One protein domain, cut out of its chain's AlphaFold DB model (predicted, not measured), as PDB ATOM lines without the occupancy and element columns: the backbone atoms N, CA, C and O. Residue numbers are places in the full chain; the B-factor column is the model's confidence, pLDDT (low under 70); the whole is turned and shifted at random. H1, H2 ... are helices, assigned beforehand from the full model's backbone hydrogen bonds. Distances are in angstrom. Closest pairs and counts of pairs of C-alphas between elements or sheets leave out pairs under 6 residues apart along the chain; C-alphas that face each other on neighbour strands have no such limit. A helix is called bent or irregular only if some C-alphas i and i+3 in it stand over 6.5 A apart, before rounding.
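What this domain is: This is residues 2 to 76 of the 167 residues of an uncharacterized protein of Spirosoma montaniterrae (UniProt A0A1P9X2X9). Two long helices make a narrow V: H1 runs the full length of the shape, the chain turns over at its far end, and the shorter H2 comes back at a slant, spreading away from H1 toward its own last residue. The two come near each other around Val 39 and Asp 49, beside the turn, and elsewhere the arms are open. The printed part has 75 residues with two named helices, H1 then H2, and no named strand; the class is all helix. It is extended, with a radius of gyration of the C-alphas of 18.6 A, and its C-alphas span 63 by 26 by 15 A.

Where its parts are: H1 takes residues 2 to 41, from C-alpha 2 at (187.481, 230.822, 228.047) to C-alpha 41 at (211.254, 203.260, 180.667), a length of 59.7 A. After a short link of 6 residues, H2 takes residues 48 to 75 and measures 40.1 A, ending with C-alpha 75 at (183.707, 228.149, 199.908).

How they stand to each other: H1 and H2 are close but not clearly touching, with 2 pairs of C-alphas within 8 A. Their closest C-alphas, those of Val 39 and Asp 49, are 7.5 A apart. The helices run opposite ways at a shallow tilt of 34 degrees, only just short of steep. Their centres are 16.4 A apart. In H2 every O i to N i+4 pair is within hydrogen-bond range, and in H1 35 of 36 are. Neither helix is bent.

The domain as a whole: The outline is a rod, and the two C-alphas farthest apart, those of Ala 2 and Gly 45, are 62.7 A apart. Residues 2 to 27, which belong to H1, stand free, as do residues 41 to 48 and residues 58 to 76, of which 58 to 75 belong to H2. The printed part has no cut. The mean pLDDT of the printed part is 76.1, and 13 residues are under 70: residue 39, residues 42 to 49 and residues 73 to 76.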
ATOM      1  N   ALA A   2     187.282 230.518 229.479       71.56
ATOM      2  CA  ALA A   2     187.481 230.822 228.047       71.56
ATOM      3  C   ALA A   2     188.880 230.467 227.480       71.56
ATOM      4  O   ALA A   2     188.976 229.880 226.407       71.56
ATOM      5  N   ARG A   3     189.964 230.729 228.228       77.50
ATOM      6  CA  ARG A   3     191.345 230.444 227.779       77.50
ATOM      7  C   ARG A   3     191.646 228.949 227.589       77.50
ATOM      8  O   ARG A   3     192.429 228.593 226.719       77.50
ATOM      9  N   LEU A   4     190.990 228.076 228.360       81.12
ATOM     10  CA  LEU A   4     191.161 226.623 228.245       81.12
ATOM     11  C   LEU A   4     190.550 226.096 226.937       81.12
ATOM     12  O   LEU A   4     191.160 225.278 226.256       81.12
ATOM     13  N   ARG A   5     189.381 226.617 226.541       80.00
ATOM     14  CA  ARG A   5     188.709 226.232 225.289       80.00
ATOM     15  C   ARG A   5     189.533 226.633 224.059       80.00
ATOM     16  O   ARG A   5     189.654 225.847 223.126       80.00
ATOM     17  N   GLN A   6     190.149 227.815 224.097       81.81
ATOM     18  CA  GLN A   6     191.002 228.310 223.015       81.81
ATOM     19  C   GLN A   6     192.281 227.472 222.855       81.81
ATOM     20  O   GLN A   6     192.672 227.153 221.734       81.81
ATOM     21  N   PHE A   7     192.899 227.048 223.963       87.75
ATOM     22  CA  PHE A   7     194.087 226.193 223.920       87.75
ATOM     23  C   PHE A   7     193.786 224.806 223.328       87.75
ATOM     24  O   PHE A   7     194.553 224.309 222.502       87.75
ATOM     25  N   VAL A   8     192.638 224.217 223.691       89.00
ATOM     26  CA  VAL A   8     192.179 222.922 223.156       89.00
ATOM     27  C   VAL A   8     191.890 223.005 221.652       89.00
ATOM     28  O   VAL A   8     192.279 222.117 220.898       89.00
ATOM     29  N   GLN A   9     191.265 224.088 221.183       81.25
ATOM     30  CA  GLN A   9     191.030 224.277 219.746       81.25
ATOM     31  C   GLN A   9     192.337 224.403 218.954       81.25
ATOM     32  O   GLN A   9     192.470 223.786 217.898       81.25
ATOM     33  N   LEU A  10     193.320 225.144 219.475       83.19
ATOM     34  CA  LEU A  10     194.612 225.319 218.809       83.19
ATOM     35  C   LEU A  10     195.366 223.987 218.671       83.19
ATOM     36  O   LEU A  10     195.931 223.688 217.616       83.19
ATOM     37  N   THR A  11     195.344 223.160 219.719       87.50
ATOM     38  CA  THR A  11     195.995 221.841 219.702       87.50
ATOM     39  C   THR A  11     195.334 220.894 218.704       87.50
ATOM     40  O   THR A  11     196.047 220.260 217.929       87.50
ATOM     41  N   ILE A  12     193.999 220.841 218.647       87.81
ATOM     42  CA  ILE A  12     193.278 220.006 217.669       87.81
ATOM     43  C   ILE A  12     193.631 220.410 216.231       87.81
ATOM     44  O   ILE A  12     193.935 219.544 215.410       87.81
ATOM     45  N   ILE A  13     193.649 221.714 215.933       78.56
ATOM     46  CA  ILE A  13     194.010 222.217 214.599       78.56
ATOM     47  C   ILE A  13     195.450 221.830 214.253       78.56
ATOM     48  O   ILE A  13     195.714 221.344 213.157       78.56
ATOM     49  N   THR A  14     196.372 221.985 215.203       81.19
ATOM     50  CA  THR A  14     197.793 221.676 214.990       81.19
ATOM     51  C   THR A  14     197.995 220.194 214.681       81.19
ATOM     52  O   THR A  14     198.697 219.849 213.731       81.19
ATOM     53  N   VAL A  15     197.333 219.311 215.434       89.56
ATOM     54  CA  VAL A  15     197.386 217.861 215.207       89.56
ATOM     55  C   VAL A  15     196.799 217.498 213.843       89.56
ATOM     56  O   VAL A  15     197.401 216.706 213.118       89.56
ATOM     57  N   ALA A  16     195.671 218.101 213.456       77.81
ATOM     58  CA  ALA A  16     195.061 217.866 212.149       77.81
ATOM     59  C   ALA A  16     195.988 218.290 210.996       77.81
ATOM     60  O   ALA A  16     196.174 217.529 210.047       77.81
ATOM     61  N   VAL A  17     196.625 219.460 211.100       76.81
ATOM     62  CA  VAL A  17     197.591 219.950 210.099       76.81
ATOM     63  C   VAL A  17     198.795 219.016 209.995       76.81
ATOM     64  O   VAL A  17     199.211 218.665 208.891       76.81
ATOM     65  N   LEU A  18     199.330 218.566 211.131       83.25
ATOM     66  CA  LEU A  18     200.485 217.671 211.169       83.25
ATOM     67  C   LEU A  18     200.149 216.306 210.549       83.25
ATOM     68  O   LEU A  18     200.937 215.766 209.773       83.25
ATOM     69  N   LEU A  19     198.949 215.784 210.809       84.44
ATOM     70  CA  LEU A  19     198.462 214.540 210.214       84.44
ATOM     71  C   LEU A  19     198.342 214.660 208.689       84.44
ATOM     72  O   LEU A  19     198.833 213.792 207.965       84.44
ATOM     73  N   VAL A  20     197.766 215.758 208.194       76.88
ATOM     74  CA  VAL A  20     197.685 216.035 206.752       76.88
ATOM     75  C   VAL A  20     199.087 216.117 206.142       76.88
ATOM     76  O   VAL A  20     199.350 215.456 205.139       76.88
ATOM     77  N   ALA A  21     200.021 216.834 206.769       73.69
ATOM     78  CA  ALA A  21     201.397 216.947 206.283       73.69
ATOM     79  C   ALA A  21     202.106 215.581 206.178       73.69
ATOM     80  O   ALA A  21     202.807 215.313 205.196       73.69
ATOM     81  N   VAL A  22     201.890 214.685 207.146       83.88
ATOM     82  CA  VAL A  22     202.446 213.321 207.127       83.88
ATOM     83  C   VAL A  22     201.838 212.482 205.997       83.88
ATOM     84  O   VAL A  22     202.574 211.779 205.297       83.88
ATOM     85  N   LEU A  23     200.523 212.572 205.779       78.56
ATOM     86  CA  LEU A  23     199.854 211.867 204.680       78.56
ATOM     87  C   LEU A  23     200.360 212.341 203.314       78.56
ATOM     88  O   LEU A  23     200.705 211.510 202.472       78.56
ATOM     89  N   PHE A  24     200.482 213.657 203.123       79.12
ATOM     90  CA  PHE A  24     201.035 214.234 201.896       79.12
ATOM     91  C   PHE A  24     202.488 213.815 201.672       79.12
ATOM     92  O   PHE A  24     202.839 213.426 200.562       79.12
ATOM     93  N   SER A  25     203.312 213.799 202.723       76.88
ATOM     94  CA  SER A  25     204.708 213.353 202.628       76.88
ATOM     95  C   SER A  25     204.806 211.904 202.148       76.88
ATOM     96  O   SER A  25     205.600 211.590 201.262       76.88
ATOM     97  N   ARG A  26     203.964 211.008 202.680       82.44
ATOM     98  CA  ARG A  26     203.944 209.607 202.236       82.44
ATOM     99  C   ARG A  26     203.422 209.447 200.814       82.44
ATOM    100  O   ARG A  26     204.014 208.691 200.048       82.44
ATOM    101  N   ALA A  27     202.355 210.155 200.453       77.81
ATOM    102  CA  ALA A  27     201.827 210.136 199.093       77.81
ATOM    103  C   ALA A  27     202.876 210.630 198.085       77.81
ATOM    104  O   ALA A  27     203.065 210.011 197.039       77.81
ATOM    105  N   PHE A  28     203.615 211.682 198.441       79.94
ATOM    106  CA  PHE A  28     204.668 212.253 197.611       79.94
ATOM    107  C   PHE A  28     205.831 211.281 197.393       79.94
ATOM    108  O   PHE A  28     206.273 211.102 196.262       79.94
ATOM    109  N   VAL A  29     206.285 210.587 198.443       83.44
ATOM    110  CA  VAL A  29     207.332 209.558 198.316       83.44
ATOM    111  C   VAL A  29     206.884 208.416 197.398       83.44
ATOM    112  O   VAL A  29     207.668 207.948 196.573       83.44
ATOM    113  N   THR A  30     205.628 207.977 197.503       84.69
ATOM    114  CA  THR A  30     205.083 206.923 196.631       84.69
ATOM    115  C   THR A  30     204.976 207.390 195.180       84.69
ATOM    116  O   THR A  30     205.375 206.664 194.272       84.69
ATOM    117  N   LEU A  31     204.499 208.617 194.958       78.50
ATOM    118  CA  LEU A  31     204.406 209.215 193.628       78.50
ATOM    119  C   LEU A  31     205.789 209.370 192.988       78.50
ATOM    120  O   LEU A  31     205.960 209.046 191.817       78.50
ATOM    121  N   TYR A  32     206.786 209.801 193.764       79.88
ATOM    122  CA  TYR A  32     208.166 209.921 193.300       79.88
ATOM    123  C   TYR A  32     208.740 208.568 192.862       79.88
ATOM    124  O   TYR A  32     209.393 208.488 191.825       79.88
ATOM    125  N   ARG A  33     208.452 207.486 193.600       83.50
ATOM    126  CA  ARG A  33     208.865 206.128 193.203       83.50
ATOM    127  C   ARG A  33     208.213 205.675 191.897       83.50
ATOM    128  O   ARG A  33     208.898 205.097 191.064       83.50
ATOM    129  N   LEU A  34     206.924 205.957 191.703       79.12
ATOM    130  CA  LEU A  34     206.229 205.633 190.451       79.12
ATOM    131  C   LEU A  34     206.774 206.445 189.269       79.12
ATOM    132  O   LEU A  34     206.954 205.903 188.184       79.12
ATOM    133  N   LEU A  35     207.082 207.724 189.492       72.94
ATOM    134  CA  LEU A  35     207.704 208.586 188.487       72.94
ATOM    135  C   LEU A  35     209.080 208.070 188.071       72.94
ATOM    136  O   LEU A  35     209.345 208.003 186.879       72.94
ATOM    137  N   GLN A  36     209.921 207.655 189.023       77.50
ATOM    138  CA  GLN A  36     211.222 207.043 188.722       77.50
ATOM    139  C   GLN A  36     211.072 205.814 187.816       77.50
ATOM    140  O   GLN A  36     211.791 205.694 186.833       77.50
ATOM    141  N   GLN A  37     210.084 204.957 188.084       80.75
ATOM    142  CA  GLN A  37     209.853 203.752 187.286       80.75
ATOM    143  C   GLN A  37     209.393 204.057 185.849       80.75
ATOM    144  O   GLN A  37     209.781 203.359 184.920       80.75
ATOM    145  N   ILE A  38     208.593 205.110 185.652       75.56
ATOM    146  CA  ILE A  38     208.168 205.559 184.312       75.56
ATOM    147  C   ILE A  38     209.331 206.221 183.560       75.56
ATOM    148  O   ILE A  38     209.464 206.053 182.350       75.56
ATOM    149  N   VAL A  39     210.166 206.974 184.276       69.88
ATOM    150  CA  VAL A  39     211.340 207.659 183.723       69.88
ATOM    151  C   VAL A  39     212.388 206.656 183.241       69.88
ATOM    152  O   VAL A  39     212.929 206.828 182.156       69.88
ATOM    153  N   GLU A  40     212.619 205.566 183.974       72.56
ATOM    154  CA  GLU A  40     213.538 204.505 183.535       72.56
ATOM    155  C   GLU A  40     213.109 203.843 182.209       72.56
ATOM    156  O   GLU A  40     213.968 203.450 181.416       72.56
ATOM    157  N   ASP A  41     211.801 203.773 181.932       73.81
ATOM    158  CA  ASP A  41     211.254 203.260 180.667       73.81
ATOM    159  C   ASP A  41     211.328 204.298 179.527       73.81
ATOM    160  O   ASP A  41     211.484 203.951 178.349       73.81
ATOM    161  N   LEU A  42     211.268 205.593 179.854       68.06
ATOM    162  CA  LEU A  42     211.425 206.693 178.901       68.06
ATOM    163  C   LEU A  42     212.911 207.028 178.729       68.06
ATOM    164  O   LEU A  42     213.446 207.959 179.315       68.06
ATOM    165  N   ARG A  43     213.591 206.275 177.863       62.50
ATOM    166  CA  ARG A  43     215.025 206.411 177.543       62.50
ATOM    167  C   ARG A  43     215.371 207.722 176.796       62.50
ATOM    168  O   ARG A  43     215.836 207.696 175.656       62.50
ATOM    169  N   ILE A  44     215.130 208.874 177.416       59.12
ATOM    170  CA  ILE A  44     215.399 210.225 176.908       59.12
ATOM    171  C   ILE A  44     216.665 210.746 177.609       59.12
ATOM    172  O   ILE A  44     216.872 210.528 178.794       59.12
ATOM    173  N   GLY A  45     217.572 211.375 176.857       58.91
ATOM    174  CA  GLY A  45     218.926 211.724 177.310       58.91
ATOM    175  C   GLY A  45     219.004 212.388 178.696       58.91
ATOM    176  O   GLY A  45     218.307 213.360 178.984       58.91
ATOM    177  N   THR A  46     219.938 211.883 179.506       64.50
ATOM    178  CA  THR A  46     220.160 212.075 180.958       64.50
ATOM    179  C   THR A  46     220.117 213.497 181.529       64.50
ATOM    180  O   THR A  46     220.018 213.657 182.741       64.50
ATOM    181  N   TRP A  47     220.187 214.544 180.708       58.12
ATOM    182  CA  TRP A  47     220.174 215.939 181.167       58.12
ATOM    183  C   TRP A  47     218.783 216.581 181.111       58.12
ATOM    184  O   TRP A  47     218.467 217.470 181.904       58.12
ATOM    185  N   LEU A  48     217.939 216.125 180.183       59.03
ATOM    186  CA  LEU A  48     216.587 216.656 179.995       59.03
ATOM    187  C   LEU A  48     215.604 216.026 180.994       59.03
ATOM    188  O   LEU A  48     214.625 216.650 181.390       59.03
ATOM    189  N   ASP A  49     215.941 214.829 181.466       67.06
ATOM    190  CA  ASP A  49     215.090 213.968 182.277       67.06
ATOM    191  C   ASP A  49     214.821 214.538 183.680       67.06
ATOM    192  O   ASP A  49     213.678 214.776 184.072       67.06
ATOM    193  N   TYR A  50     215.880 214.905 184.409       73.31
ATOM    194  CA  TYR A  50     215.744 215.496 185.746       73.31
ATOM    195  C   TYR A  50     215.027 216.847 185.725       73.31
ATOM    196  O   TYR A  50     214.221 217.143 186.609       73.31
ATOM    197  N   THR A  51     215.299 217.661 184.703       77.06
ATOM    198  CA  THR A  51     214.695 218.990 184.563       77.06
ATOM    199  C   THR A  51     213.198 218.874 184.273       77.06
ATOM    200  O   THR A  51     212.396 219.584 184.879       77.06
ATOM    201  N   LEU A  52     212.801 217.941 183.402       76.06
ATOM    202  CA  LEU A  52     211.402 217.726 183.034       76.06
ATOM    203  C   LEU A  52     210.594 217.144 184.199       76.06
ATOM    204  O   LEU A  52     209.497 217.629 184.480       76.06
ATOM    205  N   VAL A  53     211.157 216.183 184.937       75.38
ATOM    206  CA  VAL A  53     210.524 215.623 186.143       75.38
ATOM    207  C   VAL A  53     210.338 216.697 187.217       75.38
ATOM    208  O   VAL A  53     209.254 216.808 187.794       75.38
ATOM    209  N   ALA A  54     211.352 217.535 187.462       77.00
ATOM    210  CA  ALA A  54     211.253 218.625 188.429       77.00
ATOM    211  C   ALA A  54     210.170 219.647 188.041       77.00
ATOM    212  O   ALA A  54     209.355 220.029 188.884       77.00
ATOM    213  N   ILE A  55     210.107 220.045 186.765       81.25
ATOM    214  CA  ILE A  55     209.076 220.964 186.255       81.25
ATOM    215  C   ILE A  55     207.680 220.350 186.394       81.25
ATOM    216  O   ILE A  55     206.748 221.044 186.802       81.25
ATOM    217  N   LEU A  56     207.525 219.056 186.109       80.06
ATOM    218  CA  LEU A  56     206.241 218.364 186.204       80.06
ATOM    219  C   LEU A  56     205.748 218.277 187.656       80.06
ATOM    220  O   LEU A  56     204.578 218.546 187.926       80.06
ATOM    221  N   ILE A  57     206.646 217.996 188.605       81.00
ATOM    222  CA  ILE A  57     206.335 218.007 190.042       81.00
ATOM    223  C   ILE A  57     205.906 219.407 190.500       81.00
ATOM    224  O   ILE A  57     204.880 219.546 191.174       81.00
ATOM    225  N   ILE A  58     206.659 220.445 190.122       81.62
ATOM    226  CA  ILE A  58     206.331 221.838 190.462       81.62
ATOM    227  C   ILE A  58     204.981 222.228 189.846       81.62
ATOM    228  O   ILE A  58     204.145 222.814 190.533       81.62
ATOM    229  N   GLY A  59     204.727 221.850 188.591       78.44
ATOM    230  CA  GLY A  59     203.464 222.105 187.900       78.44
ATOM    231  C   GLY A  59     202.265 221.472 188.605       78.44
ATOM    232  O   GLY A  59     201.258 222.147 188.820       78.44
ATOM    233  N   ILE A  60     202.382 220.213 189.041       84.31
ATOM    234  CA  ILE A  60     201.327 219.530 189.809       84.31
ATOM    235  C   ILE A  60     201.091 220.222 191.158       84.31
ATOM    236  O   ILE A  60     199.941 220.407 191.550       84.31
ATOM    237  N   LEU A  61     202.151 220.644 191.855       84.50
ATOM    238  CA  LEU A  61     202.044 221.369 193.128       84.50
ATOM    239  C   LEU A  61     201.335 222.720 192.970       84.50
ATOM    240  O   LEU A  61     200.438 223.034 193.754       84.50
ATOM    241  N   VAL A  62     201.698 223.496 191.945       83.88
ATOM    242  CA  VAL A  62     201.053 224.781 191.636       83.88
ATOM    243  C   VAL A  62     199.588 224.567 191.269       83.88
ATOM    244  O   VAL A  62     198.726 225.275 191.787       83.88
ATOM    245  N   LEU A  63     199.284 223.567 190.440       80.75
ATOM    246  CA  LEU A  63     197.912 223.255 190.040       80.75
ATOM    247  C   LEU A  63     197.062 222.805 191.237       80.75
ATOM    248  O   LEU A  63     195.941 223.278 191.404       80.75
ATOM    249  N   ALA A  64     197.596 221.942 192.104       81.88
ATOM    250  CA  ALA A  64     196.911 221.502 193.315       81.88
ATOM    251  C   ALA A  64     196.670 222.667 194.288       81.88
ATOM    252  O   ALA A  64     195.570 222.796 194.825       81.88
ATOM    253  N   GLY A  65     197.660 223.546 194.475       82.62
ATOM    254  CA  GLY A  65     197.519 224.764 195.276       82.62
ATOM    255  C   GLY A  65     196.490 225.731 194.693       82.62
ATOM    256  O   GLY A  65     195.678 226.284 195.432       82.62
ATOM    257  N   PHE A  66     196.461 225.875 193.369       81.62
ATOM    258  CA  PHE A  66     195.476 226.690 192.668       81.62
ATOM    259  C   PHE A  66     194.062 226.120 192.815       81.62
ATOM    260  O   PHE A  66     193.153 226.863 193.165       81.62
ATOM    261  N   ILE A  67     193.869 224.808 192.642       78.88
ATOM    262  CA  ILE A  67     192.571 224.144 192.852       78.88
ATOM    263  C   ILE A  67     192.132 224.269 194.315       78.88
ATOM    264  O   ILE A  67     190.974 224.581 194.576       78.88
ATOM    265  N   ALA A  68     193.038 224.074 195.274       78.44
ATOM    266  CA  ALA A  68     192.740 224.247 196.693       78.44
ATOM    267  C   ALA A  68     192.357 225.700 197.022       78.44
ATOM    268  O   ALA A  68     191.381 225.926 197.735       78.44
ATOM    269  N   GLY A  69     193.074 226.679 196.464       72.38
ATOM    270  CA  GLY A  69     192.750 228.099 196.580       72.38
ATOM    271  C   GLY A  69     191.410 228.443 195.933       72.38
ATOM    272  O   GLY A  69     190.608 229.151 196.531       72.38
ATOM    273  N   LEU A  70     191.115 227.881 194.762       71.38
ATOM    274  CA  LEU A  70     189.857 228.098 194.049       71.38
ATOM    275  C   LEU A  70     188.679 227.449 194.788       71.38
ATOM    276  O   LEU A  70     187.622 228.058 194.913       71.38
ATOM    277  N   LEU A  71     188.867 226.267 195.380       70.00
ATOM    278  CA  LEU A  71     187.885 225.647 196.274       70.00
ATOM    279  C   LEU A  71     187.703 226.437 197.575       70.00
ATOM    280  O   LEU A  71     186.586 226.517 198.085       70.00
ATOM    281  N   PHE A  72     188.771 227.031 198.110       70.00
ATOM    282  CA  PHE A  72     188.699 227.899 199.284       70.00
ATOM    283  C   PHE A  72     187.926 229.190 198.980       70.00
ATOM    284  O   PHE A  72     187.035 229.554 199.743       70.00
ATOM    285  N   VAL A  73     188.188 229.821 197.831       62.41
ATOM    286  CA  VAL A  73     187.462 231.007 197.349       62.41
ATOM    287  C   VAL A  73     185.989 230.679 197.094       62.41
ATOM    288  O   VAL A  73     185.121 231.381 197.601       62.41
ATOM    289  N   SER A  74     185.681 229.556 196.441       51.97
ATOM    290  CA  SER A  74     184.294 229.114 196.220       51.97
ATOM    291  C   SER A  74     183.556 228.761 197.517       51.97
ATOM    292  O   SER A  74     182.332 228.866 197.598       51.97
ATOM    293  N   LYS A  75     184.279 228.361 198.570       49.81
ATOM    294  CA  LYS A  75     183.707 228.149 199.908       49.81
ATOM    295  C   LYS A  75     183.584 229.456 200.707       49.81
ATOM    296  O   LYS A  75     182.851 229.484 201.694       49.81
ATOM    297  N   SER A  76     184.229 230.534 200.257       44.78
ATOM    298  CA  SER A  76     184.242 231.854 200.897       44.78
ATOM    299  C   SER A  76     183.106 232.787 200.452       44.78
ATOM    300  O   SER A  76     183.052 233.920 200.920       44.78
TER     301      SER A  76